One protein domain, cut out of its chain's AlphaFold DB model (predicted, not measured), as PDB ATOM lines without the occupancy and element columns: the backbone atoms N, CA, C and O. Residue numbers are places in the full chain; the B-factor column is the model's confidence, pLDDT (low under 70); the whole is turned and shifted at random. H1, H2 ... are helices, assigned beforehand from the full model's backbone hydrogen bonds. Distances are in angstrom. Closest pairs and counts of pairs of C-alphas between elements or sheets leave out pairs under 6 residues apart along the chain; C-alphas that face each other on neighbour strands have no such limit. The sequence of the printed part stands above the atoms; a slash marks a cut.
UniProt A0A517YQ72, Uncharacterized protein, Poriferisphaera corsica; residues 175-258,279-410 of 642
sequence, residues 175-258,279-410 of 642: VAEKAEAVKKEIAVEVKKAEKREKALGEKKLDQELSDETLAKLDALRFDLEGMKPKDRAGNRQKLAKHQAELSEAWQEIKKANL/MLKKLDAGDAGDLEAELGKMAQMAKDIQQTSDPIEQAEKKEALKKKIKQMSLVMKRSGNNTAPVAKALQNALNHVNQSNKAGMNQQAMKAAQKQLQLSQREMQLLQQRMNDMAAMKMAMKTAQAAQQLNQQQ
ATOM      1  N   VAL A 175     228.640 106.779 260.084       73.38
ATOM      2  CA  VAL A 175     229.457 105.837 259.302       73.38
ATOM      3  C   VAL A 175     228.595 105.059 258.306       73.38
ATOM      4  O   VAL A 175     229.004 104.915 257.151       73.38
ATOM      5  N   ALA A 176     227.405 104.610 258.706       73.44
ATOM      6  CA  ALA A 176     226.468 103.893 257.845       73.44
ATOM      7  C   ALA A 176     225.941 104.768 256.694       73.44
ATOM      8  O   ALA A 176     225.972 104.342 255.539       73.44
ATOM      9  N   GLU A 177     225.550 106.013 256.973       79.06
ATOM     10  CA  GLU A 177     225.078 106.967 255.964       79.06
ATOM     11  C   GLU A 177     226.191 107.313 254.964       79.06
ATOM     12  O   GLU A 177     225.993 107.270 253.747       79.06
ATOM     13  N   LYS A 178     227.415 107.560 255.454       79.31
ATOM     14  CA  LYS A 178     228.587 107.761 254.587       79.31
ATOM     15  C   LYS A 178     228.896 106.520 253.758       79.31
ATOM     16  O   LYS A 178     229.271 106.652 252.594       79.31
ATOM     17  N   ALA A 179     228.750 105.322 254.324       80.12
ATOM     18  CA  ALA A 179     228.922 104.085 253.579       80.12
ATOM     19  C   ALA A 179     227.879 103.970 252.464       80.12
ATOM     20  O   ALA A 179     228.237 103.644 251.336       80.12
ATOM     21  N   GLU A 180     226.613 104.289 252.727       82.25
ATOM     22  CA  GLU A 180     225.563 104.272 251.709       82.25
ATOM     23  C   GLU A 180     225.793 105.320 250.608       82.25
ATOM     24  O   GLU A 180     225.650 105.012 249.422       82.25
ATOM     25  N   ALA A 181     226.217 106.534 250.969       85.00
ATOM     26  CA  ALA A 181     226.560 107.579 250.007       85.00
ATOM     27  C   ALA A 181     227.711 107.146 249.082       85.00
ATOM     28  O   ALA A 181     227.600 107.257 247.860       85.00
ATOM     29  N   VAL A 182     228.775 106.562 249.646       84.12
ATOM     30  CA  VAL A 182     229.897 106.016 248.866       84.12
ATOM     31  C   VAL A 182     229.432 104.861 247.974       84.12
ATOM     32  O   VAL A 182     229.821 104.798 246.810       84.12
ATOM     33  N   LYS A 183     228.543 103.978 248.451       85.75
ATOM     34  CA  LYS A 183     227.960 102.907 247.617       85.75
ATOM     35  C   LYS A 183     227.196 103.467 246.416       85.75
ATOM     36  O   LYS A 183     227.348 102.957 245.304       85.75
ATOM     37  N   LYS A 184     226.399 104.524 246.612       88.44
ATOM     38  CA  LYS A 184     225.676 105.210 245.526       88.44
ATOM     39  C   LYS A 184     226.644 105.830 244.517       88.44
ATOM     40  O   LYS A 184     226.435 105.680 243.314       88.44
ATOM     41  N   GLU A 185     227.718 106.462 244.983       87.12
ATOM     42  CA  GLU A 185     228.752 107.041 244.118       87.12
ATOM     43  C   GLU A 185     229.469 105.965 243.287       87.12
ATOM     44  O   GLU A 185     229.504 106.064 242.058       87.12
ATOM     45  N   ILE A 186     229.922 104.878 243.926       87.88
ATOM     46  CA  ILE A 186     230.532 103.725 243.247       87.88
ATOM     47  C   ILE A 186     229.582 103.167 242.179       87.88
ATOM     48  O   ILE A 186     230.001 102.897 241.055       87.88
ATOM     49  N   ALA A 187     228.288 103.026 242.482       88.38
ATOM     50  CA  ALA A 187     227.309 102.521 241.522       88.38
ATOM     51  C   ALA A 187     227.160 103.433 240.289       88.38
ATOM     52  O   ALA A 187     227.017 102.942 239.166       88.38
ATOM     53  N   VAL A 188     227.212 104.756 240.469       91.81
ATOM     54  CA  VAL A 188     227.196 105.717 239.355       91.81
ATOM     55  C   VAL A 188     228.470 105.601 238.517       91.81
ATOM     56  O   VAL A 188     228.391 105.616 237.286       91.81
ATOM     57  N   GLU A 189     229.635 105.460 239.149       87.56
ATOM     58  CA  GLU A 189     230.908 105.289 238.444       87.56
ATOM     59  C   GLU A 189     230.972 103.980 237.658       87.56
ATOM     60  O   GLU A 189     231.369 103.993 236.492       87.56
ATOM     61  N   VAL A 190     230.498 102.875 238.238       88.88
ATOM     62  CA  VAL A 190     230.392 101.580 237.549       88.88
ATOM     63  C   VAL A 190     229.481 101.691 236.332       88.88
ATOM     64  O   VAL A 190     229.878 101.282 235.246       88.88
ATOM     65  N   LYS A 191     228.310 102.330 236.451       90.88
ATOM     66  CA  LYS A 191     227.414 102.545 235.299       90.88
ATOM     67  C   LYS A 191     228.071 103.370 234.191       90.88
ATOM     68  O   LYS A 191     227.850 103.101 233.011       90.88
ATOM     69  N   LYS A 192     228.864 104.391 234.539       90.62
ATOM     70  CA  LYS A 192     229.626 105.180 233.554       90.62
ATOM     71  C   LYS A 192     230.698 104.328 232.875       90.62
ATOM     72  O   LYS A 192     230.819 104.390 231.652       90.62
ATOM     73  N   ALA A 193     231.429 103.529 233.651       86.94
ATOM     74  CA  ALA A 193     232.439 102.614 233.135       86.94
ATOM     75  C   ALA A 193     231.820 101.574 232.198       86.94
ATOM     76  O   ALA A 193     232.299 101.427 231.085       86.94
ATOM     77  N   GLU A 194     230.704 100.947 232.574       88.50
ATOM     78  CA  GLU A 194     229.990  99.969 231.743       88.50
ATOM     79  C   GLU A 194     229.474 100.571 230.436       88.50
ATOM     80  O   GLU A 194     229.617  99.962 229.378       88.50
ATOM     81  N   LYS A 195     228.901 101.783 230.468       91.25
ATOM     82  CA  LYS A 195     228.493 102.482 229.238       91.25
ATOM     83  C   LYS A 195     229.682 102.725 228.313       91.25
ATOM     84  O   LYS A 195     229.558 102.558 227.103       91.25
ATOM     85  N   ARG A 196     230.835 103.100 228.875       88.31
ATOM     86  CA  ARG A 196     232.069 103.291 228.108       88.31
ATOM     87  C   ARG A 196     232.602 101.968 227.559       88.31
ATOM     88  O   ARG A 196     232.962 101.915 226.393       88.31
ATOM     89  N   GLU A 197     232.590 100.916 228.371       85.94
ATOM     90  CA  GLU A 197     232.968  99.546 228.010       85.94
ATOM     91  C   GLU A 197     232.147  99.057 226.809       85.94
ATOM     92  O   GLU A 197     232.714  98.527 225.857       85.94
ATOM     93  N   LYS A 198     230.823  99.266 226.837       86.56
ATOM     94  CA  LYS A 198     229.897  98.895 225.755       86.56
ATOM     95  C   LYS A 198     230.154  99.696 224.481       86.56
ATOM     96  O   LYS A 198     230.299  99.100 223.424       86.56
ATOM     97  N   ALA A 199     230.320 101.015 224.594       86.31
ATOM     98  CA  ALA A 199     230.654 101.869 223.450       86.31
ATOM     99  C   ALA A 199     232.019 101.532 222.813       86.31
ATOM    100  O   ALA A 199     232.267 101.865 221.656       86.31
ATOM    101  N   LEU A 200     232.931 100.919 223.575       84.00
ATOM    102  CA  LEU A 200     234.191 100.386 223.056       84.00
ATOM    103  C   LEU A 200     234.010  98.993 222.444       84.00
ATOM    104  O   LEU A 200     234.607  98.734 221.412       84.00
ATOM    105  N   GLY A 201     233.172  98.135 223.033       76.12
ATOM    106  CA  GLY A 201     232.884  96.791 222.518       76.12
ATOM    107  C   GLY A 201     232.089  96.766 221.208       76.12
ATOM    108  O   GLY A 201     232.184  95.802 220.465       76.12
ATOM    109  N   GLU A 202     231.345  97.828 220.887       74.56
ATOM    110  CA  GLU A 202     230.728  98.001 219.557       74.56
ATOM    111  C   GLU A 202     231.765  98.236 218.445       74.56
ATOM    112  O   GLU A 202     231.454  98.094 217.264       74.56
ATOM    113  N   LYS A 203     233.004  98.593 218.800       74.62
ATOM    114  CA  LYS A 203     234.105  98.711 217.845       74.62
ATOM    115  C   LYS A 203     234.789  97.356 217.717       74.62
ATOM    116  O   LYS A 203     235.061  96.711 218.725       74.62
ATOM    117  N   LYS A 204     235.118  96.950 216.488       75.31
ATOM    118  CA  LYS A 204     235.920  95.748 216.214       75.31
ATOM    119  C   LYS A 204     237.369  95.968 216.658       75.31
ATOM    120  O   LYS A 204     238.232  96.323 215.860       75.31
ATOM    121  N   LEU A 205     237.606  95.814 217.956       70.62
ATOM    122  CA  LEU A 205     238.924  95.937 218.583       70.62
ATOM    123  C   LEU A 205     239.805  94.701 218.341       70.62
ATOM    124  O   LEU A 205     241.003  94.765 218.587       70.62
ATOM    125  N   ASP A 206     239.222  93.611 217.832       65.62
ATOM    126  CA  ASP A 206     239.915  92.344 217.562       65.62
ATOM    127  C   ASP A 206     240.753  92.379 216.270       65.62
ATOM    128  O   ASP A 206     241.537  91.472 216.004       65.62
ATOM    129  N   GLN A 207     240.577  93.410 215.438       72.06
ATOM    130  CA  GLN A 207     241.367  93.605 214.225       72.06
ATOM    131  C   GLN A 207     242.593  94.472 214.519       72.06
ATOM    132  O   GLN A 207     242.477  95.520 215.154       72.06
ATOM    133  N   GLU A 208     243.757  94.080 213.990       75.25
ATOM    134  CA  GLU A 208     245.011  94.831 214.170       75.25
ATOM    135  C   GLU A 208     244.937  96.266 213.637       75.25
ATOM    136  O   GLU A 208     245.616  97.142 214.169       75.25
ATOM    137  N   LEU A 209     244.118  96.493 212.607       81.62
ATOM    138  CA  LEU A 209     243.887  97.781 211.960       81.62
ATOM    139  C   LEU A 209     242.401  98.137 212.023       81.62
ATOM    140  O   LEU A 209     241.545  97.255 212.057       81.62
ATOM    141  N   SER A 210     242.083  99.427 212.031       85.44
ATOM    142  CA  SER A 210     240.698  99.886 211.927       85.44
ATOM    143  C   SER A 210     240.138  99.670 210.521       85.44
ATOM    144  O   SER A 210     240.852  99.835 209.530       85.44
ATOM    145  N   ASP A 211     238.831  99.387 210.427       87.25
ATOM    146  CA  ASP A 211     238.106  99.235 209.152       87.25
ATOM    147  C   ASP A 211     238.374 100.421 208.190       87.25
ATOM    148  O   ASP A 211     238.541 100.240 206.985       87.25
ATOM    149  N   GLU A 212     238.480 101.647 208.722       87.00
ATOM    150  CA  GLU A 212     238.799 102.849 207.936       87.00
ATOM    151  C   GLU A 212     240.231 102.822 207.377       87.00
ATOM    152  O   GLU A 212     240.467 103.186 206.222       87.00
ATOM    153  N   THR A 213     241.198 102.394 208.189       87.56
ATOM    154  CA  THR A 213     242.605 102.310 207.782       87.56
ATOM    155  C   THR A 213     242.806 101.204 206.758       87.56
ATOM    156  O   THR A 213     243.484 101.427 205.754       87.56
ATOM    157  N   LEU A 214     242.156 100.055 206.964       89.12
ATOM    158  CA  LEU A 214     242.115  98.952 206.006       89.12
ATOM    159  C   LEU A 214     241.549  99.406 204.658       89.12
ATOM    160  O   LEU A 214     242.215  99.234 203.642       89.12
ATOM    161  N   ALA A 215     240.402 100.090 204.641       91.19
ATOM    162  CA  ALA A 215     239.809 100.589 203.401       91.19
ATOM    163  C   ALA A 215     240.740 101.552 202.636       91.19
ATOM    164  O   ALA A 215     240.842 101.479 201.411       91.19
ATOM    165  N   LYS A 216     241.458 102.435 203.346       90.62
ATOM    166  CA  LYS A 216     242.438 103.359 202.742       90.62
ATOM    167  C   LYS A 216     243.669 102.626 202.195       90.62
ATOM    168  O   LYS A 216     244.166 102.974 201.123       90.62
ATOM    169  N   LEU A 217     244.155 101.609 202.907       89.31
ATOM    170  CA  LEU A 217     245.258 100.751 202.460       89.31
ATOM    171  C   LEU A 217     244.874  99.936 201.220       89.31
ATOM    172  O   LEU A 217     245.652  99.883 200.265       89.31
ATOM    173  N   ASP A 218     243.675  99.356 201.207       92.19
ATOM    174  CA  ASP A 218     243.156  98.578 200.083       92.19
ATOM    175  C   ASP A 218     242.911  99.455 198.854       92.19
ATOM    176  O   ASP A 218     243.263  99.058 197.743       92.19
ATOM    177  N   ALA A 219     242.400 100.678 199.035       91.69
ATOM    178  CA  ALA A 219     242.249 101.643 197.948       91.69
ATOM    179  C   ALA A 219     243.604 102.016 197.322       91.69
ATOM    180  O   ALA A 219     243.740 101.997 196.096       91.69
ATOM    181  N   LEU A 220     244.625 102.292 198.146       90.81
ATOM    182  CA  LEU A 220     245.982 102.542 197.655       90.81
ATOM    183  C   LEU A 220     246.522 101.324 196.900       90.81
ATOM    184  O   LEU A 220     247.074 101.471 195.811       90.81
ATOM    185  N   ARG A 221     246.369 100.122 197.459       91.25
ATOM    186  CA  ARG A 221     246.830  98.883 196.827       91.25
ATOM    187  C   ARG A 221     246.156  98.657 195.474       91.25
ATOM    188  O   ARG A 221     246.853  98.399 194.495       91.25
ATOM    189  N   PHE A 222     244.834  98.783 195.413       92.00
ATOM    190  CA  PHE A 222     244.057  98.619 194.188       92.00
ATOM    191  C   PHE A 222     244.492  99.619 193.111       92.00
ATOM    192  O   PHE A 222     244.750  99.234 191.969       92.00
ATOM    193  N   ASP A 223     244.652 100.895 193.474       90.56
ATOM    194  CA  ASP A 223     245.116 101.904 192.526       90.56
ATOM    195  C   ASP A 223     246.543 101.635 192.051       90.56
ATOM    196  O   ASP A 223     246.798 101.803 190.862       90.56
ATOM    197  N   LEU A 224     247.450 101.189 192.933       87.31
ATOM    198  CA  LEU A 224     248.823 100.805 192.578       87.31
ATOM    199  C   LEU A 224     248.864  99.636 191.586       87.31
ATOM    200  O   LEU A 224     249.663  99.665 190.651       87.31
ATOM    201  N   GLU A 225     248.011  98.626 191.766       87.69
ATOM    202  CA  GLU A 225     247.898  97.482 190.854       87.69
ATOM    203  C   GLU A 225     247.299  97.888 189.491       87.69
ATOM    204  O   GLU A 225     247.670  97.325 188.461       87.69
ATOM    205  N   GLY A 226     246.431  98.905 189.467       86.69
ATOM    206  CA  GLY A 226     245.792  99.433 188.257       86.69
ATOM    207  C   GLY A 226     246.575 100.514 187.494       86.69
ATOM    208  O   GLY A 226     246.093 100.988 186.458       86.69
ATOM    209  N   MET A 227     247.750 100.949 187.971       86.19
ATOM    210  CA  MET A 227     248.520 102.026 187.326       86.19
ATOM    211  C   MET A 227     249.140 101.575 186.002       86.19
ATOM    212  O   MET A 227     249.818 100.553 185.916       86.19
ATOM    213  N   LYS A 228     248.965 102.383 184.948       86.25
ATOM    214  CA  LYS A 228     249.567 102.122 183.630       86.25
ATOM    215  C   LYS A 228     250.932 102.817 183.539       86.25
ATOM    216  O   LYS A 228     250.973 104.032 183.725       86.25
ATOM    217  N   PRO A 229     252.033 102.139 183.150       82.25
ATOM    218  CA  PRO A 229     253.370 102.749 183.079       82.25
ATOM    219  C   PRO A 229     253.462 103.989 182.172       82.25
ATOM    220  O   PRO A 229     254.307 104.860 182.378       82.25
ATOM    221  N   LYS A 230     252.592 104.063 181.155       84.56
ATOM    222  CA  LYS A 230     252.545 105.154 180.170       84.56
ATOM    223  C   LYS A 230     251.803 106.401 180.674       84.56
ATOM    224  O   LYS A 230     252.088 107.493 180.192       84.56
ATOM    225  N   ASP A 231     250.905 106.275 181.655       87.38
ATOM    226  CA  ASP A 231     250.110 107.393 182.185       87.38
ATOM    227  C   ASP A 231     250.773 108.036 183.415       87.38
ATOM    228  O   ASP A 231     250.311 107.950 184.554       87.38
ATOM    229  N   ARG A 232     251.919 108.687 183.193       85.75
ATOM    230  CA  ARG A 232     252.697 109.281 184.293       85.75
ATOM    231  C   ARG A 232     251.947 110.402 185.012       85.75
ATOM    232  O   ARG A 232     252.141 110.577 186.216       85.75
ATOM    233  N   ALA A 233     251.151 111.184 184.283       88.38
ATOM    234  CA  ALA A 233     250.397 112.301 184.839       88.38
ATOM    235  C   ALA A 233     249.245 111.803 185.725       88.38
ATOM    236  O   ALA A 233     249.180 112.209 186.887       88.38
ATOM    237  N   GLY A 234     248.430 110.859 185.237       90.38
ATOM    238  CA  GLY A 234     247.341 110.260 186.011       90.38
ATOM    239  C   GLY A 234     247.838 109.506 187.246       90.38
ATOM    240  O   GLY A 234     247.325 109.714 188.347       90.38
ATOM    241  N   ASN A 235     248.918 108.726 187.116       89.06
ATOM    242  CA  ASN A 235     249.525 108.019 188.251       89.06
ATOM    243  C   ASN A 235     250.038 108.988 189.329       89.06
ATOM    244  O   ASN A 235     249.834 108.753 190.519       89.06
ATOM    245  N   ARG A 236     250.678 110.103 188.936       89.00
ATOM    246  CA  ARG A 236     251.123 111.135 189.892       89.00
ATOM    247  C   ARG A 236     249.948 111.743 190.647       89.00
ATOM    248  O   ARG A 236     250.048 111.907 191.858       89.00
ATOM    249  N   GLN A 237     248.853 112.047 189.956       92.38
ATOM    250  CA  GLN A 237     247.668 112.629 190.581       92.38
ATOM    251  C   GLN A 237     247.022 111.663 191.583       92.38
ATOM    252  O   GLN A 237     246.706 112.068 192.700       92.38
ATOM    253  N   LYS A 238     246.889 110.379 191.224       91.88
ATOM    254  CA  LYS A 238     246.366 109.341 192.125       91.88
ATOM    255  C   LYS A 238     247.248 109.139 193.360       91.88
ATOM    256  O   LYS A 238     246.736 109.133 194.474       91.88
ATOM    257  N   LEU A 239     248.568 109.030 193.187       89.88
ATOM    258  CA  LEU A 239     249.508 108.884 194.306       89.88
ATOM    259  C   LEU A 239     249.505 110.102 195.232       89.88
ATOM    260  O   LEU A 239     249.495 109.938 196.448       89.88
ATOM    261  N   ALA A 240     249.473 111.313 194.668       91.31
ATOM    262  CA  ALA A 240     249.384 112.542 195.450       91.31
ATOM    263  C   ALA A 240     248.073 112.612 196.248       91.31
ATOM    264  O   ALA A 240     248.089 113.029 197.404       91.31
ATOM    265  N   LYS A 241     246.955 112.154 195.663       93.94
ATOM    266  CA  LYS A 241     245.663 112.054 196.351       93.94
ATOM    267  C   LYS A 241     245.733 111.089 197.539       93.94
ATOM    268  O   LYS A 241     245.402 111.489 198.650       93.94
ATOM    269  N   HIS A 242     246.255 109.877 197.342       90.81
ATOM    270  CA  HIS A 242     246.447 108.905 198.429       90.81
ATOM    271  C   HIS A 242     247.397 109.412 199.512       90.81
ATOM    272  O   HIS A 242     247.140 109.235 200.700       90.81
ATOM    273  N   GLN A 243     248.489 110.077 199.129       90.19
ATOM    274  CA  GLN A 243     249.415 110.675 200.088       90.19
ATOM    275  C   GLN A 243     248.728 111.766 200.916       90.19
ATOM    276  O   GLN A 243     248.937 111.814 202.127       90.19
ATOM    277  N   ALA A 244     247.894 112.606 200.293       91.81
ATOM    278  CA  ALA A 244     247.108 113.616 200.991       91.81
ATOM    279  C   ALA A 244     246.112 112.971 201.971       91.81
ATOM    280  O   ALA A 244     246.165 113.291 203.155       91.81
ATOM    281  N   GLU A 245     245.305 112.005 201.523       91.44
ATOM    282  CA  GLU A 245     244.302 111.310 202.349       91.44
ATOM    283  C   GLU A 245     244.930 110.546 203.528       91.44
ATOM    284  O   GLU A 245     244.456 110.642 204.662       91.44
ATOM    285  N   LEU A 246     246.034 109.825 203.295       90.56
ATOM    286  CA  LEU A 246     246.778 109.129 204.352       90.56
ATOM    287  C   LEU A 246     247.452 110.113 205.309       90.56
ATOM    288  O   LEU A 246     247.479 109.871 206.515       90.56
ATOM    289  N   SER A 247     247.986 111.229 204.801       89.44
ATOM    290  CA  SER A 247     248.583 112.259 205.652       89.44
ATOM    291  C   SER A 247     247.535 112.962 206.510       89.44
ATOM    292  O   SER A 247     247.801 113.223 207.677       89.44
ATOM    293  N   GLU A 248     246.340 113.217 205.978       91.62
ATOM    294  CA  GLU A 248     245.224 113.797 206.718       91.62
ATOM    295  C   GLU A 248     244.734 112.828 207.793       91.62
ATOM    296  O   GLU A 248     244.661 113.209 208.957       91.62
ATOM    297  N   ALA A 249     244.522 111.555 207.445       87.00
ATOM    298  CA  ALA A 249     244.150 110.513 208.401       87.00
ATOM    299  C   ALA A 249     245.191 110.371 209.524       87.00
ATOM    300  O   ALA A 249     244.853 110.361 210.710       87.00
ATOM    301  N   TRP A 250     246.477 110.360 209.165       86.94
ATOM    302  CA  TRP A 250     247.572 110.321 210.126       86.94
ATOM    303  C   TRP A 250     247.601 111.575 211.009       86.94
ATOM    304  O   TRP A 250     247.794 111.471 212.221       86.94
ATOM    305  N   GLN A 251     247.378 112.763 210.439       84.56
ATOM    306  CA  GLN A 251     247.307 114.016 211.193       84.56
ATOM    307  C   GLN A 251     246.073 114.082 212.087       84.56
ATOM    308  O   GLN A 251     246.188 114.642 213.165       84.56
ATOM    309  N   GLU A 252     244.928 113.519 211.712       84.19
ATOM    310  CA  GLU A 252     243.740 113.463 212.569       84.19
ATOM    311  C   GLU A 252     243.958 112.533 213.763       84.19
ATOM    312  O   GLU A 252     243.710 112.935 214.904       84.19
ATOM    313  N   ILE A 253     244.554 111.352 213.553       78.38
ATOM    314  CA  ILE A 253     244.969 110.478 214.661       78.38
ATOM    315  C   ILE A 253     245.983 111.214 215.549       78.38
ATOM    316  O   ILE A 253     245.863 111.236 216.778       78.38
ATOM    317  N   LYS A 254     246.949 111.912 214.941       78.56
ATOM    318  CA  LYS A 254     247.944 112.703 215.668       78.56
ATOM    319  C   LYS A 254     247.342 113.912 216.388       78.56
ATOM    320  O   LYS A 254     247.788 114.211 217.485       78.56
ATOM    321  N   LYS A 255     246.355 114.615 215.825       75.50
ATOM    322  CA  LYS A 255     245.657 115.778 216.411       75.50
ATOM    323  C   LYS A 255     244.750 115.351 217.553       75.50
ATOM    324  O   LYS A 255     244.749 116.020 218.583       75.50
ATOM    325  N   ALA A 256     244.041 114.232 217.414       66.56
ATOM    326  CA  ALA A 256     243.322 113.603 218.517       66.56
ATOM    327  C   ALA A 256     244.280 113.285 219.682       66.56
ATOM    328  O   ALA A 256     243.932 113.501 220.843       66.56
ATOM    329  N   ASN A 257     245.515 112.897 219.358       62.44
ATOM    330  CA  ASN A 257     246.603 112.676 220.312       62.44
ATOM    331  C   ASN A 257     247.310 113.978 220.786       62.44
ATOM    332  O   ASN A 257     247.848 114.033 221.885       62.44
ATOM    333  N   LEU A 258     247.306 115.065 220.000       52.59
ATOM    334  CA  LEU A 258     247.967 116.356 220.290       52.59
ATOM    335  C   LEU A 258     247.084 117.346 221.047       52.59
ATOM    336  O   LEU A 258     247.585 118.130 221.852       52.59
ATOM    337  N   MET A 279     258.694  98.635 229.566       78.19
ATOM    338  CA  MET A 279     257.284  98.794 229.182       78.19
ATOM    339  C   MET A 279     257.031 100.087 228.409       78.19
ATOM    340  O   MET A 279     256.345 100.063 227.394       78.19
ATOM    341  N   LEU A 280     257.598 101.217 228.854       77.12
ATOM    342  CA  LEU A 280     257.481 102.481 228.117       77.12
ATOM    343  C   LEU A 280     258.089 102.366 226.720       77.12
ATOM    344  O   LEU A 280     257.489 102.827 225.758       77.12
ATOM    345  N   LYS A 281     259.249 101.713 226.599       80.75
ATOM    346  CA  LYS A 281     259.914 101.512 225.311       80.75
ATOM    347  C   LYS A 281     259.105 100.608 224.375       80.75
ATOM    348  O   LYS A 281     259.036 100.904 223.186       80.75
ATOM    349  N   LYS A 282     258.502  99.531 224.891       80.38
ATOM    350  CA  LYS A 282     257.610  98.651 224.116       80.38
ATOM    351  C   LYS A 282     256.351  99.388 223.677       80.38
ATOM    352  O   LYS A 282     256.008  99.361 222.502       80.38
ATOM    353  N   LEU A 283     255.754 100.170 224.570       78.62
ATOM    354  CA  LEU A 283     254.599 100.996 224.241       78.62
ATOM    355  C   LEU A 283     254.919 102.066 223.185       78.62
ATOM    356  O   LEU A 283     254.139 102.263 222.256       78.62
ATOM    357  N   ASP A 284     256.084 102.711 223.276       73.62
ATOM    358  CA  ASP A 284     256.572 103.649 222.256       73.62
ATOM    359  C   ASP A 284     256.838 102.950 220.910       73.62
ATOM    360  O   ASP A 284     256.674 103.558 219.849       73.62
ATOM    361  N   ALA A 285     257.221 101.669 220.941       72.12
ATOM    362  CA  ALA A 285     257.358 100.823 219.758       72.12
ATOM    363  C   ALA A 285     256.007 100.329 219.204       72.12
ATOM    364  O   ALA A 285     255.980  99.757 218.117       72.12
ATOM    365  N   GLY A 286     254.899 100.589 219.906       69.69
ATOM    366  CA  GLY A 286     253.574 100.104 219.539       69.69
ATOM    367  C   GLY A 286     253.355  98.636 219.890       69.69
ATOM    368  O   GLY A 286     252.599  97.980 219.196       69.69
ATOM    369  N   ASP A 287     254.013  98.111 220.920       77.94
ATOM    370  CA  ASP A 287     253.742  96.791 221.494       77.94
ATOM    371  C   ASP A 287     253.103  96.960 222.882       77.94
ATOM    372  O   ASP A 287     253.769  97.308 223.864       77.94
ATOM    373  N   ALA A 288     251.785  96.762 222.953       80.19
ATOM    374  CA  ALA A 288     251.005  96.781 224.189       80.19
ATOM    375  C   ALA A 288     250.776  95.387 224.798       80.19
ATOM    376  O   ALA A 288     250.111  95.309 225.833       80.19
ATOM    377  N   GLY A 289     251.303  94.308 224.203       82.75
ATOM    378  CA  GLY A 289     250.989  92.936 224.617       82.75
ATOM    379  C   GLY A 289     251.337  92.664 226.082       82.75
ATOM    380  O   GLY A 289     250.511  92.162 226.846       82.75
ATOM    381  N   ASP A 290     252.521  93.103 226.517       84.50
ATOM    382  CA  ASP A 290     252.959  92.979 227.913       84.50
ATOM    383  C   ASP A 290     252.042  93.731 228.888       84.50
ATOM    384  O   ASP A 290     251.702  93.219 229.956       84.50
ATOM    385  N   LEU A 291     251.630  94.947 228.518       84.62
ATOM    386  CA  LEU A 291     250.774  95.808 229.339       84.62
ATOM    387  C   LEU A 291     249.368  95.220 229.458       84.62
ATOM    388  O   LEU A 291     248.768  95.251 230.535       84.62
ATOM    389  N   GLU A 292     248.849  94.660 228.367       86.12
ATOM    390  CA  GLU A 292     247.576  93.957 228.357       86.12
ATOM    391  C   GLU A 292     247.621  92.707 229.242       86.12
ATOM    392  O   GLU A 292     246.739  92.517 230.084       86.12
ATOM    393  N   ALA A 293     248.680  91.902 229.129       89.31
ATOM    394  CA  ALA A 293     248.885  90.738 229.984       89.31
ATOM    395  C   ALA A 293     248.965  91.133 231.469       89.31
ATOM    396  O   ALA A 293     248.394  90.460 232.332       89.31
ATOM    397  N   GLU A 294     249.623  92.248 231.792       90.69
ATOM    398  CA  GLU A 294     249.700  92.755 233.163       90.69
ATOM    399  C   GLU A 294     248.345  93.242 233.696       90.69
ATOM    400  O   GLU A 294     247.996  92.952 234.846       90.69
ATOM    401  N   LEU A 295     247.549  93.934 232.873       90.88
ATOM    402  CA  LEU A 295     246.176  94.327 233.212       90.88
ATOM    403  C   LEU A 295     245.277  93.100 233.421       90.88
ATOM    404  O   LEU A 295     244.496  93.075 234.375       90.88
ATOM    405  N   GLY A 296     245.437  92.061 232.597       91.31
ATOM    406  CA  GLY A 296     244.768  90.770 232.759       91.31
ATOM    407  C   GLY A 296     245.115  90.104 234.093       91.31
ATOM    408  O   GLY A 296     244.218  89.727 234.850       91.31
ATOM    409  N   LYS A 297     246.406  90.062 234.450       94.31
ATOM    410  CA  LYS A 297     246.876  89.567 235.758       94.31
ATOM    411  C   LYS A 297     246.295  90.383 236.916       94.31
ATOM    412  O   LYS A 297     245.894  89.812 237.925       94.31
ATOM    413  N   MET A 298     246.216  91.712 236.795       94.25
ATOM    414  CA  MET A 298     245.584  92.575 237.808       94.25
ATOM    415  C   MET A 298     244.084  92.298 237.958       94.25
ATOM    416  O   MET A 298     243.581  92.259 239.082       94.25
ATOM    417  N   ALA A 299     243.367  92.072 236.855       92.25
ATOM    418  CA  ALA A 299     241.953  91.711 236.887       92.25
ATOM    419  C   ALA A 299     241.721  90.330 237.529       92.25
ATOM    420  O   ALA A 299     240.759  90.172 238.285       92.25
ATOM    421  N   GLN A 300     242.611  89.363 237.278       93.56
ATOM    422  CA  GLN A 300     242.612  88.061 237.952       93.56
ATOM    423  C   GLN A 300     242.891  88.208 239.452       93.56
ATOM    424  O   GLN A 300     242.052  87.801 240.245       93.56
ATOM    425  N   MET A 301     243.949  88.925 239.855       93.44
ATOM    426  CA  MET A 301     244.221  89.219 241.274       93.44
ATOM    427  C   MET A 301     243.018  89.876 241.970       93.44
ATOM    428  O   MET A 301     242.682  89.521 243.097       93.44
ATOM    429  N   ALA A 302     242.325  90.807 241.305       92.56
ATOM    430  CA  ALA A 302     241.114  91.424 241.846       92.56
ATOM    431  C   ALA A 302     239.960  90.424 242.049       92.56
ATOM    432  O   ALA A 302     239.167  90.601 242.978       92.56
ATOM    433  N   LYS A 303     239.861  89.390 241.204       92.12
ATOM    434  CA  LYS A 303     238.892  88.291 241.327       92.12
ATOM    435  C   LYS A 303     239.296  87.326 242.446       92.12
ATOM    436  O   LYS A 303     238.458  86.997 243.280       92.12
ATOM    437  N   ASP A 304     240.574  86.973 242.531       92.69
ATOM    438  CA  ASP A 304     241.110  86.068 243.552       92.69
ATOM    439  C   ASP A 304     240.961  86.661 244.960       92.69
ATOM    440  O   ASP A 304     240.595  85.961 245.902       92.69
ATOM    441  N   ILE A 305     241.145  87.979 245.111       91.94
ATOM    442  CA  ILE A 305     240.890  88.706 246.368       91.94
ATOM    443  C   ILE A 305     239.437  88.538 246.835       91.94
ATOM    444  O   ILE A 305     239.191  88.467 248.038       91.94
ATOM    445  N   GLN A 306     238.470  88.477 245.912       88.06
ATOM    446  CA  GLN A 306     237.055  88.279 246.256       88.06
ATOM    447  C   GLN A 306     236.745  86.833 246.665       88.06
ATOM    448  O   GLN A 306     235.773  86.614 247.381       88.06
ATOM    449  N   GLN A 307     237.544  85.871 246.204       90.94
ATOM    450  CA  GLN A 307     237.382  84.442 246.493       90.94
ATOM    451  C   GLN A 307     238.206  83.978 247.701       90.94
ATOM    452  O   GLN A 307     237.931  82.925 248.265       90.94
ATOM    453  N   THR A 308     239.207  84.761 248.107       90.50
ATOM    454  CA  THR A 308     240.046  84.476 249.276       90.50
ATOM    455  C   THR A 308     239.256  84.763 250.555       90.50
ATOM    456  O   THR A 308     238.894  85.913 250.815       90.50
ATOM    457  N   SER A 309     238.997  83.719 251.346       89.31
ATOM    458  CA  SER A 309     238.278  83.814 252.626       89.31
ATOM    459  C   SER A 309     239.158  84.307 253.778       89.31
ATOM    460  O   SER A 309     238.640  84.929 254.705       89.31
ATOM    461  N   ASP A 310     240.470  84.040 253.734       90.62
ATOM    462  CA  ASP A 310     241.405  84.442 254.790       90.62
ATOM    463  C   ASP A 310     241.630  85.971 254.771       90.62
ATOM    464  O   ASP A 310     242.065  86.518 253.749       90.62
ATOM    465  N   PRO A 311     241.346  86.693 255.875       86.69
ATOM    466  CA  PRO A 311     241.508  88.142 255.946       86.69
ATOM    467  C   PRO A 311     242.964  88.621 255.816       86.69
ATOM    468  O   PRO A 311     243.179  89.719 255.294       86.69
ATOM    469  N   ILE A 312     243.954  87.841 256.265       90.50
ATOM    470  CA  ILE A 312     245.376  88.218 256.204       90.50
ATOM    471  C   ILE A 312     245.870  88.093 254.763       90.50
ATOM    472  O   ILE A 312     246.387  89.058 254.194       90.50
ATOM    473  N   GLU A 313     245.619  86.942 254.141       92.19
ATOM    474  CA  GLU A 313     245.976  86.692 252.744       92.19
ATOM    475  C   GLU A 313     245.252  87.674 251.804       92.19
ATOM    476  O   GLU A 313     245.834  88.212 250.856       92.19
ATOM    477  N   GLN A 314     243.984  87.992 252.094       89.94
ATOM    478  CA  GLN A 314     243.236  88.997 251.345       89.94
ATOM    479  C   GLN A 314     243.876  90.391 251.458       89.94
ATOM    480  O   GLN A 314     243.942  91.116 250.458       89.94
ATOM    481  N   ALA A 315     244.334  90.794 252.647       89.88
ATOM    482  CA  ALA A 315     244.996  92.081 252.851       89.88
ATOM    483  C   ALA A 315     246.333  92.161 252.096       89.88
ATOM    484  O   ALA A 315     246.601  93.167 251.433       89.88
ATOM    485  N   GLU A 316     247.127  91.089 252.121       93.25
ATOM    486  CA  GLU A 316     248.391  91.001 251.386       93.25
ATOM    487  C   GLU A 316     248.171  91.113 249.870       93.25
ATOM    488  O   GLU A 316     248.768  91.973 249.209       93.25
ATOM    489  N   LYS A 317     247.234  90.330 249.317       93.81
ATOM    490  CA  LYS A 317     246.875  90.390 247.890       93.81
ATOM    491  C   LYS A 317     246.349  91.772 247.489       93.81
ATOM    492  O   LYS A 317     246.690  92.271 246.413       93.81
ATOM    493  N   LYS A 318     245.561  92.433 248.346       92.56
ATOM    494  CA  LYS A 318     245.093  93.813 248.115       92.56
ATOM    495  C   LYS A 318     246.247  94.804 248.039       92.56
ATOM    496  O   LYS A 318     246.258  95.633 247.132       92.56
ATOM    497  N   GLU A 319     247.216  94.735 248.948       93.81
ATOM    498  CA  GLU A 319     248.389  95.614 248.908       93.81
ATOM    499  C   GLU A 319     249.267  95.347 247.678       93.81
ATOM    500  O   GLU A 319     249.724  96.293 247.028       93.81
ATOM    501  N   ALA A 320     249.435  94.081 247.285       94.38
ATOM    502  CA  ALA A 320     250.118  93.720 246.046       94.38
ATOM    503  C   ALA A 320     249.405  94.311 244.814       94.38
ATOM    504  O   ALA A 320     250.044  94.941 243.964       94.38
ATOM    505  N   LEU A 321     248.073  94.196 244.753       94.94
ATOM    506  CA  LEU A 321     247.264  94.779 243.683       94.94
ATOM    507  C   LEU A 321     247.376  96.313 243.662       94.94
ATOM    508  O   LEU A 321     247.592  96.891 242.598       94.94
ATOM    509  N   LYS A 322     247.298  96.991 244.817       95.38
ATOM    510  CA  LYS A 322     247.470  98.454 244.908       95.38
ATOM    511  C   LYS A 322     248.822  98.903 244.365       95.38
ATOM    512  O   LYS A 322     248.877  99.880 243.616       95.38
ATOM    513  N   LYS A 323     249.907  98.207 244.728       94.62
ATOM    514  CA  LYS A 323     251.260  98.509 244.237       94.62
ATOM    515  C   LYS A 323     251.327  98.395 242.715       94.62
ATOM    516  O   LYS A 323     251.783  99.346 242.079       94.62
ATOM    517  N   LYS A 324     250.791  97.313 242.139       93.94
ATOM    518  CA  LYS A 324     250.751  97.102 240.682       93.94
ATOM    519  C   LYS A 324     249.909  98.152 239.957       93.94
ATOM    520  O   LYS A 324     250.402  98.778 239.022       93.94
ATOM    521  N   ILE A 325     248.698  98.449 240.438       94.62
ATOM    522  CA  ILE A 325     247.850  99.506 239.857       94.62
ATOM    523  C   ILE A 325     248.567 100.859 239.916       94.62
ATOM    524  O   ILE A 325     248.563 101.612 238.942       94.62
ATOM    525  N   LYS A 326     249.211 101.187 241.043       93.50
ATOM    526  CA  LYS A 326     249.938 102.452 241.208       93.50
ATOM    527  C   LYS A 326     251.122 102.548 240.246       93.50
ATOM    528  O   LYS A 326     251.265 103.584 239.596       93.50
ATOM    529  N   GLN A 327     251.927 101.491 240.133       90.50
ATOM    530  CA  GLN A 327     253.042 101.414 239.185       90.50
ATOM    531  C   GLN A 327     252.544 101.591 237.751       90.50
ATOM    532  O   GLN A 327     252.999 102.509 237.070       90.50
ATOM    533  N   MET A 328     251.536 100.818 237.344       89.44
ATOM    534  CA  MET A 328     250.941 100.900 236.012       89.44
ATOM    535  C   MET A 328     250.367 102.290 235.723       89.44
ATOM    536  O   MET A 328     250.628 102.878 234.678       89.44
ATOM    537  N   SER A 329     249.644 102.883 236.676       89.62
ATOM    538  CA  SER A 329     249.101 104.237 236.518       89.62
ATOM    539  C   SER A 329     250.200 105.280 236.296       89.62
ATOM    540  O   SER A 329     249.986 106.259 235.584       89.62
ATOM    541  N   LEU A 330     251.385 105.072 236.880       86.25
ATOM    542  CA  LEU A 330     252.536 105.953 236.721       86.25
ATOM    543  C   LEU A 330     253.206 105.760 235.355       86.25
ATOM    544  O   LEU A 330     253.568 106.759 234.734       86.25
ATOM    545  N   VAL A 331     253.288 104.518 234.858       85.00
ATOM    546  CA  VAL A 331     253.703 104.213 233.473       85.00
ATOM    547  C   VAL A 331     252.797 104.941 232.496       85.00
ATOM    548  O   VAL A 331     253.263 105.734 231.682       85.00
ATOM    549  N   MET A 332     251.488 104.749 232.649       85.81
ATOM    550  CA  MET A 332     250.485 105.323 231.761       85.81
ATOM    551  C   MET A 332     250.504 106.848 231.806       85.81
ATOM    552  O   MET A 332     250.472 107.485 230.761       85.81
ATOM    553  N   LYS A 333     250.646 107.468 232.982       83.88
ATOM    554  CA  LYS A 333     250.792 108.933 233.081       83.88
ATOM    555  C   LYS A 333     252.069 109.456 232.419       83.88
ATOM    556  O   LYS A 333     252.092 110.607 231.993       83.88
ATOM    557  N   ARG A 334     253.131 108.648 232.351       78.19
ATOM    558  CA  ARG A 334     254.432 109.049 231.798       78.19
ATOM    559  C   ARG A 334     254.561 108.797 230.296       78.19
ATOM    560  O   ARG A 334     255.256 109.568 229.643       78.19
ATOM    561  N   SER A 335     253.881 107.779 229.765       71.50
ATOM    562  CA  SER A 335     253.816 107.484 228.324       71.50
ATOM    563  C   SER A 335     253.156 108.615 227.518       71.50
ATOM    564  O   SER A 335     253.392 108.766 226.323       71.50
ATOM    565  N   GLY A 336     252.398 109.488 228.184       65.81
ATOM    566  CA  GLY A 336     251.837 110.700 227.601       65.81
ATOM    567  C   GLY A 336     250.327 110.754 227.771       65.81
ATOM    568  O   GLY A 336     249.746 110.060 228.598       65.81
ATOM    569  N   ASN A 337     249.666 111.609 226.995       63.56
ATOM    570  CA  ASN A 337     248.234 111.859 227.171       63.56
ATOM    571  C   ASN A 337     247.332 110.932 226.333       63.56
ATOM    572  O   ASN A 337     246.114 110.958 226.505       63.56
ATOM    573  N   ASN A 338     247.906 110.067 225.491       67.69
ATOM    574  CA  ASN A 338     247.153 109.054 224.736       67.69
ATOM    575  C   ASN A 338     246.698 107.891 225.634       67.69
ATOM    576  O   ASN A 338     245.652 107.294 225.405       67.69
ATOM    577  N   THR A 339     247.442 107.638 226.708       77.88
ATOM    578  CA  THR A 339     247.163 106.679 227.786       77.88
ATOM    579  C   THR A 339     246.367 107.302 228.939       77.88
ATOM    580  O   THR A 339     246.123 106.641 229.947       77.88
ATOM    581  N   ALA A 340     245.939 108.567 228.833       82.25
ATOM    582  CA  ALA A 340     245.202 109.255 229.897       82.25
ATOM    583  C   ALA A 340     243.881 108.564 230.302       82.25
ATOM    584  O   ALA A 340     243.605 108.519 231.505       82.25
ATOM    585  N   PRO A 341     243.074 108.007 229.373       86.94
ATOM    586  CA  PRO A 341     241.886 107.230 229.733       86.94
ATOM    587  C   PRO A 341     242.239 106.007 230.597       86.94
ATOM    588  O   PRO A 341     241.737 105.886 231.716       86.94
ATOM    589  N   VAL A 342     243.236 105.225 230.163       89.56
ATOM    590  CA  VAL A 342     243.768 104.056 230.884       89.56
ATOM    591  C   VAL A 342     244.311 104.458 232.260       89.56
ATOM    592  O   VAL A 342     243.967 103.862 233.278       89.56
ATOM    593  N   ALA A 343     245.102 105.531 232.336       89.94
ATOM    594  CA  ALA A 343     245.631 106.055 233.594       89.94
ATOM    595  C   ALA A 343     244.525 106.483 234.573       89.94
ATOM    596  O   ALA A 343     244.659 106.287 235.783       89.94
ATOM    597  N   LYS A 344     243.442 107.085 234.065       90.88
ATOM    598  CA  LYS A 344     242.292 107.510 234.869       90.88
ATOM    599  C   LYS A 344     241.492 106.309 235.366       90.88
ATOM    600  O   LYS A 344     241.151 106.275 236.545       90.88
ATOM    601  N   ALA A 345     241.234 105.327 234.508       91.81
ATOM    602  CA  ALA A 345     240.563 104.091 234.891       91.81
ATOM    603  C   ALA A 345     241.375 103.331 235.958       91.81
ATOM    604  O   ALA A 345     240.828 102.962 236.995       91.81
ATOM    605  N   LEU A 346     242.701 103.240 235.811       93.06
ATOM    606  CA  LEU A 346     243.594 102.694 236.841       93.06
ATOM    607  C   LEU A 346     243.557 103.487 238.154       93.06
ATOM    608  O   LEU A 346     243.543 102.901 239.234       93.06
ATOM    609  N   GLN A 347     243.508 104.818 238.094       93.06
ATOM    610  CA  GLN A 347     243.393 105.643 239.298       93.06
ATOM    611  C   GLN A 347     242.049 105.434 240.013       93.06
ATOM    612  O   GLN A 347     242.017 105.346 241.241       93.06
ATOM    613  N   ASN A 348     240.955 105.297 239.262       92.69
ATOM    614  CA  ASN A 348     239.646 104.955 239.816       92.69
ATOM    615  C   ASN A 348     239.660 103.549 240.432       92.69
ATOM    616  O   ASN A 348     239.179 103.364 241.547       92.69
ATOM    617  N   ALA A 349     240.288 102.575 239.762       94.75
ATOM    618  CA  ALA A 349     240.484 101.236 240.308       94.75
ATOM    619  C   ALA A 349     241.235 101.289 241.646       94.75
ATOM    620  O   ALA A 349     240.781 100.703 242.626       94.75
ATOM    621  N   LEU A 350     242.327 102.059 241.726       94.75
ATOM    622  CA  LEU A 350     243.088 102.250 242.964       94.75
ATOM    623  C   LEU A 350     242.230 102.860 244.082       94.75
ATOM    624  O   LEU A 350     242.291 102.403 245.223       94.75
ATOM    625  N   ASN A 351     241.417 103.869 243.759       93.31
ATOM    626  CA  ASN A 351     240.505 104.491 244.718       93.31
ATOM    627  C   ASN A 351     239.491 103.476 245.262       93.31
ATOM    628  O   ASN A 351     239.288 103.418 246.474       93.31
ATOM    629  N   HIS A 352     238.916 102.633 244.405       92.69
ATOM    630  CA  HIS A 352     237.993 101.583 244.828       92.69
ATOM    631  C   HIS A 352     238.679 100.497 245.673       92.69
ATOM    632  O   HIS A 352     238.146 100.104 246.709       92.69
ATOM    633  N   VAL A 353     239.897 100.066 245.325       92.88
ATOM    634  CA  VAL A 353     240.658  99.122 246.167       92.88
ATOM    635  C   VAL A 353     240.959  99.740 247.538       92.88
ATOM    636  O   VAL A 353     240.838  99.062 248.555       92.88
ATOM    637  N   ASN A 354     241.261 101.038 247.615       91.81
ATOM    638  CA  ASN A 354     241.423 101.736 248.896       91.81
ATOM    639  C   ASN A 354     240.111 101.845 249.694       91.81
ATOM    640  O   ASN A 354     240.121 101.688 250.914       91.81
ATOM    641  N   GLN A 355     238.977 102.075 249.028       89.06
ATOM    642  CA  GLN A 355     237.649 102.096 249.653       89.06
ATOM    643  C   GLN A 355     237.209 100.709 250.146       89.06
ATOM    644  O   GLN A 355     236.464 100.633 251.120       89.06
ATOM    645  N   SER A 356     237.711  99.624 249.544       87.62
ATOM    646  CA  SER A 356     237.402  98.244 249.954       87.62
ATOM    647  C   SER A 356     237.855  97.902 251.381       87.62
ATOM    648  O   SER A 356     237.326  96.971 251.983       87.62
ATOM    649  N   ASN A 357     238.795  98.675 251.941       83.12
ATOM    650  CA  ASN A 357     239.269  98.523 253.318       83.12
ATOM    651  C   ASN A 357     238.290  99.104 254.355       83.12
ATOM    652  O   ASN A 357     238.488  98.922 255.553       83.12
ATOM    653  N   LYS A 358     237.243  99.818 253.921       81.62
ATOM    654  CA  LYS A 358     236.202 100.341 254.810       81.62
ATOM    655  C   LYS A 358     235.133  99.273 255.068       81.62
ATOM    656  O   LYS A 358     234.707  98.570 254.145       81.62
ATOM    657  N   ALA A 359     234.682  99.178 256.320       65.06
ATOM    658  CA  ALA A 359     233.679  98.208 256.755       65.06
ATOM    659  C   ALA A 359     232.411  98.267 255.880       65.06
ATOM    660  O   ALA A 359     231.897  99.341 255.567       65.06
ATOM    661  N   GLY A 360     231.932  97.101 255.437       72.19
ATOM    662  CA  GLY A 360     230.695  96.973 254.655       72.19
ATOM    663  C   GLY A 360     230.767  97.384 253.174       72.19
ATOM    664  O   GLY A 360     229.721  97.413 252.519       72.19
ATOM    665  N   MET A 361     231.954  97.696 252.628       78.00
ATOM    666  CA  MET A 361     232.137  98.113 251.219       78.00
ATOM    667  C   MET A 361     233.066  97.213 250.387       78.00
ATOM    668  O   MET A 361     233.194  97.429 249.182       78.00
ATOM    669  N   ASN A 362     233.670  96.184 250.989       82.50
ATOM    670  CA  ASN A 362     234.708  95.358 250.361       82.50
ATOM    671  C   ASN A 362     234.286  94.783 248.993       82.50
ATOM    672  O   ASN A 362     234.928  95.041 247.978       82.50
ATOM    673  N   GLN A 363     233.151  94.078 248.938       85.38
ATOM    674  CA  GLN A 363     232.715  93.377 247.727       85.38
ATOM    675  C   GLN A 363     232.330  94.329 246.581       85.38
ATOM    676  O   GLN A 363     232.723  94.120 245.433       85.38
ATOM    677  N   GLN A 364     231.585  95.399 246.876       87.94
ATOM    678  CA  GLN A 364     231.142  96.360 245.857       87.94
ATOM    679  C   GLN A 364     232.305  97.190 245.313       87.94
ATOM    680  O   GLN A 364     232.408  97.378 244.101       87.94
ATOM    681  N   ALA A 365     233.210  97.635 246.187       89.94
ATOM    682  CA  ALA A 365     234.382  98.392 245.775       89.94
ATOM    683  C   ALA A 365     235.350  97.521 244.953       89.94
ATOM    684  O   ALA A 365     235.825  97.954 243.908       89.94
ATOM    685  N   MET A 366     235.571  96.256 245.330       90.56
ATOM    686  CA  MET A 366     236.399  95.342 244.529       90.56
ATOM    687  C   MET A 366     235.788  95.038 243.157       90.56
ATOM    688  O   MET A 366     236.509  95.025 242.157       90.56
ATOM    689  N   LYS A 367     234.463  94.864 243.067       90.88
ATOM    690  CA  LYS A 367     233.771  94.705 241.779       90.88
ATOM    691  C   LYS A 367     233.909  95.954 240.901       90.88
ATOM    692  O   LYS A 367     234.128  95.841 239.697       90.88
ATOM    693  N   ALA A 368     233.830  97.143 241.497       92.06
ATOM    694  CA  ALA A 368     234.058  98.396 240.785       92.06
ATOM    695  C   ALA A 368     235.506  98.527 240.291       92.06
ATOM    696  O   ALA A 368     235.724  98.872 239.131       92.06
ATOM    697  N   ALA A 369     236.490  98.168 241.122       93.88
ATOM    698  CA  ALA A 369     237.894  98.119 240.720       93.88
ATOM    699  C   ALA A 369     238.110  97.171 239.531       93.88
ATOM    700  O   ALA A 369     238.742  97.552 238.550       93.88
ATOM    701  N   GLN A 370     237.519  95.973 239.573       92.19
ATOM    702  CA  GLN A 370     237.577  95.006 238.475       92.19
ATOM    703  C   GLN A 370     236.993  95.579 237.176       92.19
ATOM    704  O   GLN A 370     237.598  95.434 236.115       92.19
ATOM    705  N   LYS A 371     235.854  96.278 237.249       92.25
ATOM    706  CA  LYS A 371     235.251  96.946 236.087       92.25
ATOM    707  C   LYS A 371     236.137  98.044 235.501       92.25
ATOM    708  O   LYS A 371     236.248  98.145 234.284       92.25
ATOM    709  N   GLN A 372     236.811  98.825 236.342       94.06
ATOM    710  CA  GLN A 372     237.773  99.827 235.874       94.06
ATOM    711  C   GLN A 372     239.018  99.188 235.233       94.06
ATOM    712  O   GLN A 372     239.532  99.715 234.247       94.06
ATOM    713  N   LEU A 373     239.484  98.039 235.735       93.06
ATOM    714  CA  LEU A 373     240.585  97.284 235.123       93.06
ATOM    715  C   LEU A 373     240.192  96.713 233.752       93.06
ATOM    716  O   LEU A 373     240.948  96.862 232.797       93.06
ATOM    717  N   GLN A 374     238.989  96.150 233.621       91.50
ATOM    718  CA  GLN A 374     238.455  95.687 232.330       91.50
ATOM    719  C   GLN A 374     238.297  96.835 231.327       91.50
ATOM    720  O   GLN A 374     238.649  96.698 230.157       91.50
ATOM    721  N   LEU A 375     237.807  97.991 231.784       92.81
ATOM    722  CA  LEU A 375     237.742  99.190 230.953       92.81
ATOM    723  C   LEU A 375     239.142  99.620 230.492       92.81
ATOM    724  O   LEU A 375     239.330  99.901 229.311       92.81
ATOM    725  N   SER A 376     240.117  99.620 231.406       91.75
ATOM    726  CA  SER A 376     241.519  99.934 231.097       91.75
ATOM    727  C   SER A 376     242.077  98.998 230.023       91.75
ATOM    728  O   SER A 376     242.763  99.463 229.121       91.75
ATOM    729  N   GLN A 377     241.742  97.703 230.081       89.88
ATOM    730  CA  GLN A 377     242.148  96.713 229.083       89.88
ATOM    731  C   GLN A 377     241.585  97.041 227.692       89.88
ATOM    732  O   GLN A 377     242.350  97.133 226.736       89.88
ATOM    733  N   ARG A 378     240.278  97.312 227.571       89.62
ATOM    734  CA  ARG A 378     239.680  97.692 226.274       89.62
ATOM    735  C   ARG A 378     240.213  99.015 225.735       89.62
ATOM    736  O   ARG A 378     240.395  99.172 224.532       89.62
ATOM    737  N   GLU A 379     240.447  99.990 226.609       88.81
ATOM    738  CA  GLU A 379     241.056 101.258 226.202       88.81
ATOM    739  C   GLU A 379     242.504 101.068 225.733       88.81
ATOM    740  O   GLU A 379     242.931 101.771 224.816       88.81
ATOM    741  N   MET A 380     243.225 100.094 226.296       86.12
ATOM    742  CA  MET A 380     244.561  99.713 225.845       86.12
ATOM    743  C   MET A 380     244.536  99.041 224.468       86.12
ATOM    744  O   MET A 380     245.313  99.429 223.602       86.12
ATOM    745  N   GLN A 381     243.607  98.114 224.228       87.44
ATOM    746  CA  GLN A 381     243.415  97.491 222.911       87.44
ATOM    747  C   GLN A 381     243.088  98.537 221.836       87.44
ATOM    748  O   GLN A 381     243.682  98.547 220.760       87.44
ATOM    749  N   LEU A 382     242.213  99.502 222.150       86.81
ATOM    750  CA  LEU A 382     241.925 100.612 221.239       86.81
ATOM    751  C   LEU A 382     243.168 101.469 220.969       86.81
ATOM    752  O   LEU A 382     243.359 101.958 219.855       86.81
ATOM    753  N   LEU A 383     243.992 101.708 221.991       84.88
ATOM    754  CA  LEU A 383     245.244 102.438 221.827       84.88
ATOM    755  C   LEU A 383     246.213 101.666 220.921       84.88
ATOM    756  O   LEU A 383     246.805 102.275 220.033       84.88
ATOM    757  N   GLN A 384     246.322 100.352 221.107       83.94
ATOM    758  CA  GLN A 384     247.144  99.465 220.291       83.94
ATOM    759  C   GLN A 384     246.713  99.489 218.818       83.94
ATOM    760  O   GLN A 384     247.536  99.760 217.946       83.94
ATOM    761  N   GLN A 385     245.416  99.333 218.541       86.62
ATOM    762  CA  GLN A 385     244.868  99.423 217.183       86.62
ATOM    763  C   GLN A 385     245.197 100.777 216.530       86.62
ATOM    764  O   GLN A 385     245.646 100.839 215.391       86.62
ATOM    765  N   ARG A 386     245.085 101.885 217.275       85.06
ATOM    766  CA  ARG A 386     245.457 103.222 216.771       85.06
ATOM    767  C   ARG A 386     246.952 103.370 216.483       85.06
ATOM    768  O   ARG A 386     247.326 104.129 215.587       85.06
ATOM    769  N   MET A 387     247.810 102.716 217.262       82.56
ATOM    770  CA  MET A 387     249.258 102.712 217.029       82.56
ATOM    771  C   MET A 387     249.597 101.924 215.762       82.56
ATOM    772  O   MET A 387     250.353 102.423 214.924       82.56
ATOM    773  N   ASN A 388     248.971 100.761 215.582       84.56
ATOM    774  CA  ASN A 388     249.074  99.956 214.368       84.56
ATOM    775  C   ASN A 388     248.589 100.732 213.137       84.56
ATOM    776  O   ASN A 388     249.304 100.793 212.135       84.56
ATOM    777  N   ASP A 389     247.447 101.417 213.238       86.00
ATOM    778  CA  ASP A 389     246.915 102.272 212.173       86.00
ATOM    779  C   ASP A 389     247.926 103.347 211.760       86.00
ATOM    780  O   ASP A 389     248.224 103.525 210.576       86.00
ATOM    781  N   MET A 390     248.530 104.040 212.733       84.25
ATOM    782  CA  MET A 390     249.562 105.038 212.447       84.25
ATOM    783  C   MET A 390     250.796 104.434 211.772       84.25
ATOM    784  O   MET A 390     251.365 105.062 210.871       84.25
ATOM    785  N   ALA A 391     251.238 103.252 212.205       84.56
ATOM    786  CA  ALA A 391     252.388 102.566 211.627       84.56
ATOM    787  C   ALA A 391     252.111 102.139 210.177       84.56
ATOM    788  O   ALA A 391     252.928 102.414 209.288       84.56
ATOM    789  N   ALA A 392     250.937 101.559 209.920       87.12
ATOM    790  CA  ALA A 392     250.509 101.139 208.594       87.12
ATOM    791  C   ALA A 392     250.329 102.332 207.646       87.12
ATOM    792  O   ALA A 392     250.880 102.321 206.546       87.12
ATOM    793  N   MET A 393     249.681 103.418 208.086       85.94
ATOM    794  CA  MET A 393     249.562 104.649 207.289       85.94
ATOM    795  C   MET A 393     250.931 105.257 206.962       85.94
ATOM    796  O   MET A 393     251.163 105.719 205.844       85.94
ATOM    797  N   LYS A 394     251.877 105.236 207.911       86.56
ATOM    798  CA  LYS A 394     253.244 105.720 207.673       86.56
ATOM    799  C   LYS A 394     253.974 104.874 206.632       86.56
ATOM    800  O   LYS A 394     254.676 105.435 205.789       86.56
ATOM    801  N   MET A 395     253.823 103.550 206.677       85.44
ATOM    802  CA  MET A 395     254.360 102.667 205.641       85.44
ATOM    803  C   MET A 395     253.695 102.925 204.289       85.44
ATOM    804  O   MET A 395     254.404 103.109 203.307       85.44
ATOM    805  N   ALA A 396     252.371 103.054 204.245       89.06
ATOM    806  CA  ALA A 396     251.626 103.355 203.025       89.06
ATOM    807  C   ALA A 396     252.075 104.670 202.369       89.06
ATOM    808  O   ALA A 396     252.323 104.703 201.165       89.06
ATOM    809  N   MET A 397     252.287 105.732 203.156       88.75
ATOM    810  CA  MET A 397     252.837 106.998 202.654       88.75
ATOM    811  C   MET A 397     254.250 106.833 202.077       88.75
ATOM    812  O   MET A 397     254.538 107.378 201.012       88.75
ATOM    813  N   LYS A 398     255.131 106.068 202.741       88.88
ATOM    814  CA  LYS A 398     256.470 105.758 202.204       88.88
ATOM    815  C   LYS A 398     256.377 104.979 200.889       88.88
ATOM    816  O   LYS A 398     257.106 105.289 199.950       88.88
ATOM    817  N   THR A 399     255.472 104.007 200.807       86.19
ATOM    818  CA  THR A 399     255.231 103.220 199.591       86.19
ATOM    819  C   THR A 399     254.715 104.099 198.454       86.19
ATOM    820  O   THR A 399     255.234 104.017 197.344       86.19
ATOM    821  N   ALA A 400     253.764 104.997 198.723       87.75
ATOM    822  CA  ALA A 400     253.271 105.959 197.739       87.75
ATOM    823  C   ALA A 400     254.386 106.904 197.252       87.75
ATOM    824  O   ALA A 400     254.511 107.152 196.052       87.75
ATOM    825  N   GLN A 401     255.255 107.368 198.156       88.69
ATOM    826  CA  GLN A 401     256.411 108.199 197.813       88.69
ATOM    827  C   GLN A 401     257.428 107.445 196.938       88.69
ATOM    828  O   GLN A 401     257.920 107.995 195.952       88.69
ATOM    829  N   ALA A 402     257.720 106.181 197.258       86.94
ATOM    830  CA  ALA A 402     258.588 105.330 196.447       86.94
ATOM    831  C   ALA A 402     257.984 105.076 195.053       86.94
ATOM    832  O   ALA A 402     258.670 105.225 194.041       86.94
ATOM    833  N   ALA A 403     256.680 104.795 194.979       86.81
ATOM    834  CA  ALA A 403     255.957 104.657 193.718       86.81
ATOM    835  C   ALA A 403     256.034 105.943 192.875       86.81
ATOM    836  O   ALA A 403     256.240 105.891 191.662       86.81
ATOM    837  N   GLN A 404     255.949 107.115 193.511       87.06
ATOM    838  CA  GLN A 404     256.074 108.402 192.831       87.06
ATOM    839  C   GLN A 404     257.488 108.639 192.280       87.06
ATOM    840  O   GLN A 404     257.624 109.257 191.220       87.06
ATOM    841  N   GLN A 405     258.533 108.160 192.962       86.56
ATOM    842  CA  GLN A 405     259.913 108.199 192.460       86.56
ATOM    843  C   GLN A 405     260.097 107.262 191.262       86.56
ATOM    844  O   GLN A 405     260.651 107.673 190.244       86.56
ATOM    845  N   LEU A 406     259.562 106.040 191.330       84.06
ATOM    846  CA  LEU A 406     259.615 105.079 190.222       84.06
ATOM    847  C   LEU A 406     258.853 105.578 188.988       84.06
ATOM    848  O   LEU A 406     259.331 105.442 187.866       84.06
ATOM    849  N   ASN A 407     257.718 106.250 189.184       84.88
ATOM    850  CA  ASN A 407     256.957 106.864 188.096       84.88
ATOM    851  C   ASN A 407     257.715 108.009 187.383       84.88
ATOM    852  O   ASN A 407     257.348 108.400 186.273       84.88
ATOM    853  N   GLN A 408     258.753 108.574 188.011       82.00
ATOM    854  CA  GLN A 408     259.620 109.598 187.413       82.00
ATOM    855  C   GLN A 408     260.799 109.000 186.633       82.00
ATOM    856  O   GLN A 408     261.315 109.661 185.731       82.00
ATOM    857  N   GLN A 409     261.210 107.765 186.932       80.56
ATOM    858  CA  GLN A 409     262.293 107.084 186.220       80.56
ATOM    859  C   GLN A 409     261.829 106.605 184.831       80.56
ATOM    860  O   GLN A 409     260.656 106.286 184.618       80.56
ATOM    861  N   GLN A 410     262.746 106.575 183.853       56.66
ATOM    862  CA  GLN A 410     262.428 106.408 182.424       56.66
ATOM    863  C   GLN A 410     261.664 105.110 182.064       56.66
ATOM    864  O   GLN A 410     261.029 105.087 181.012       56.66
TER     865      GLN A 410
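Overview. This is residues 175 to 258 and 279 to 410 of the 642 residues of an uncharacterized protein of Poriferisphaera corsica (UniProt A0A517YQ72). One very long helix, H8, runs most of the length of a rod, with two groups of helices packed on it one after the other. H5, H6 and H7 fold back and forth along the first part of H8, with H1 packed on the same part, and the helical hairpin of H2 and H3 packs on its later part; short H4 sits at the end of H6. The printed part has 216 residues, with eight named helices in the order H1 to H8 and no named strand, and its class is all helix. It is loose, with a radius of gyration of the C-alphas of 23.3 A, and spans 82 by 29 by 26 A.

Arrangement. H8, residues 362 to 406, is the hub, touching five other helices. With residues 362 to 380 alone it touches H7, residues 340 to 355, closest at the C-alphas of Ala 349 and Ala 369, 4.1 A apart; this hairpin has a shallow tilt of 13 degrees, opposite ways. With residues 363 to 381 alone H8 touches H5, residues 289 to 307, closest at the C-alphas of Ala 299 and Gln 370, 5.7 A. H6, residues 311 to 335, is apart from H8 but forms hairpins with H5 and H7; its closest C-alphas to H7 are those of Ser 329 and Ala 343, 4.9 A. H1, residues 175 to 201, touches H8 at residues 364 to 382 alone, the same way at a shallow tilt of 27 degrees, closest at the C-alphas of Glu 197 and Leu 375, 5.6 A. Farther along, residues 386 to 404 alone of H8 touch H3, residues 232 to 258, closest at the C-alphas of Gln 243 and Met 397, 5.6 A. H2, residues 211 to 225, forms a hairpin with H3 and touches H8 at residues 389 to 396 alone, closest at the C-alphas of Thr 213 and Asp 389, 6.2 A. H4, residues 279 to 284, touches H6 at residues 331 to 335 alone, closest at the C-alphas of Leu 280 and Ser 335, 6.2 A. H2, H3, H5, H6, H7 and H8 form a bundle, helices packed mostly aligned. Every O i to N i+4 pair is within hydrogen-bond range in H1, H2, H3, H4, H6, H7 and H8; in H5, 14 of 15 are.

Along the chain. H8 is 65.8 A long, from C-alpha 362 at (234.708, 95.358, 250.361) to C-alpha 406 at (259.615, 105.079, 190.222). H1 is 38.0 A long, beginning at C-alpha 175 (229.457, 105.837, 259.302); H3 is 37.0 A and H6 35.9 A.

Size, cuts and confidence. The C-alphas of Val 175 and Gln 410, the two farthest apart, are 83.7 A apart. Residues 259 to 278 are not printed, and C-alphas 258 and 279 are 21.8 A apart across the cut. Of the links printed whole, none is long. Mean pLDDT of the printed part is 86.1; residues 206, 256 to 258, 286, 336 to 338, 359 and 410 are under 70.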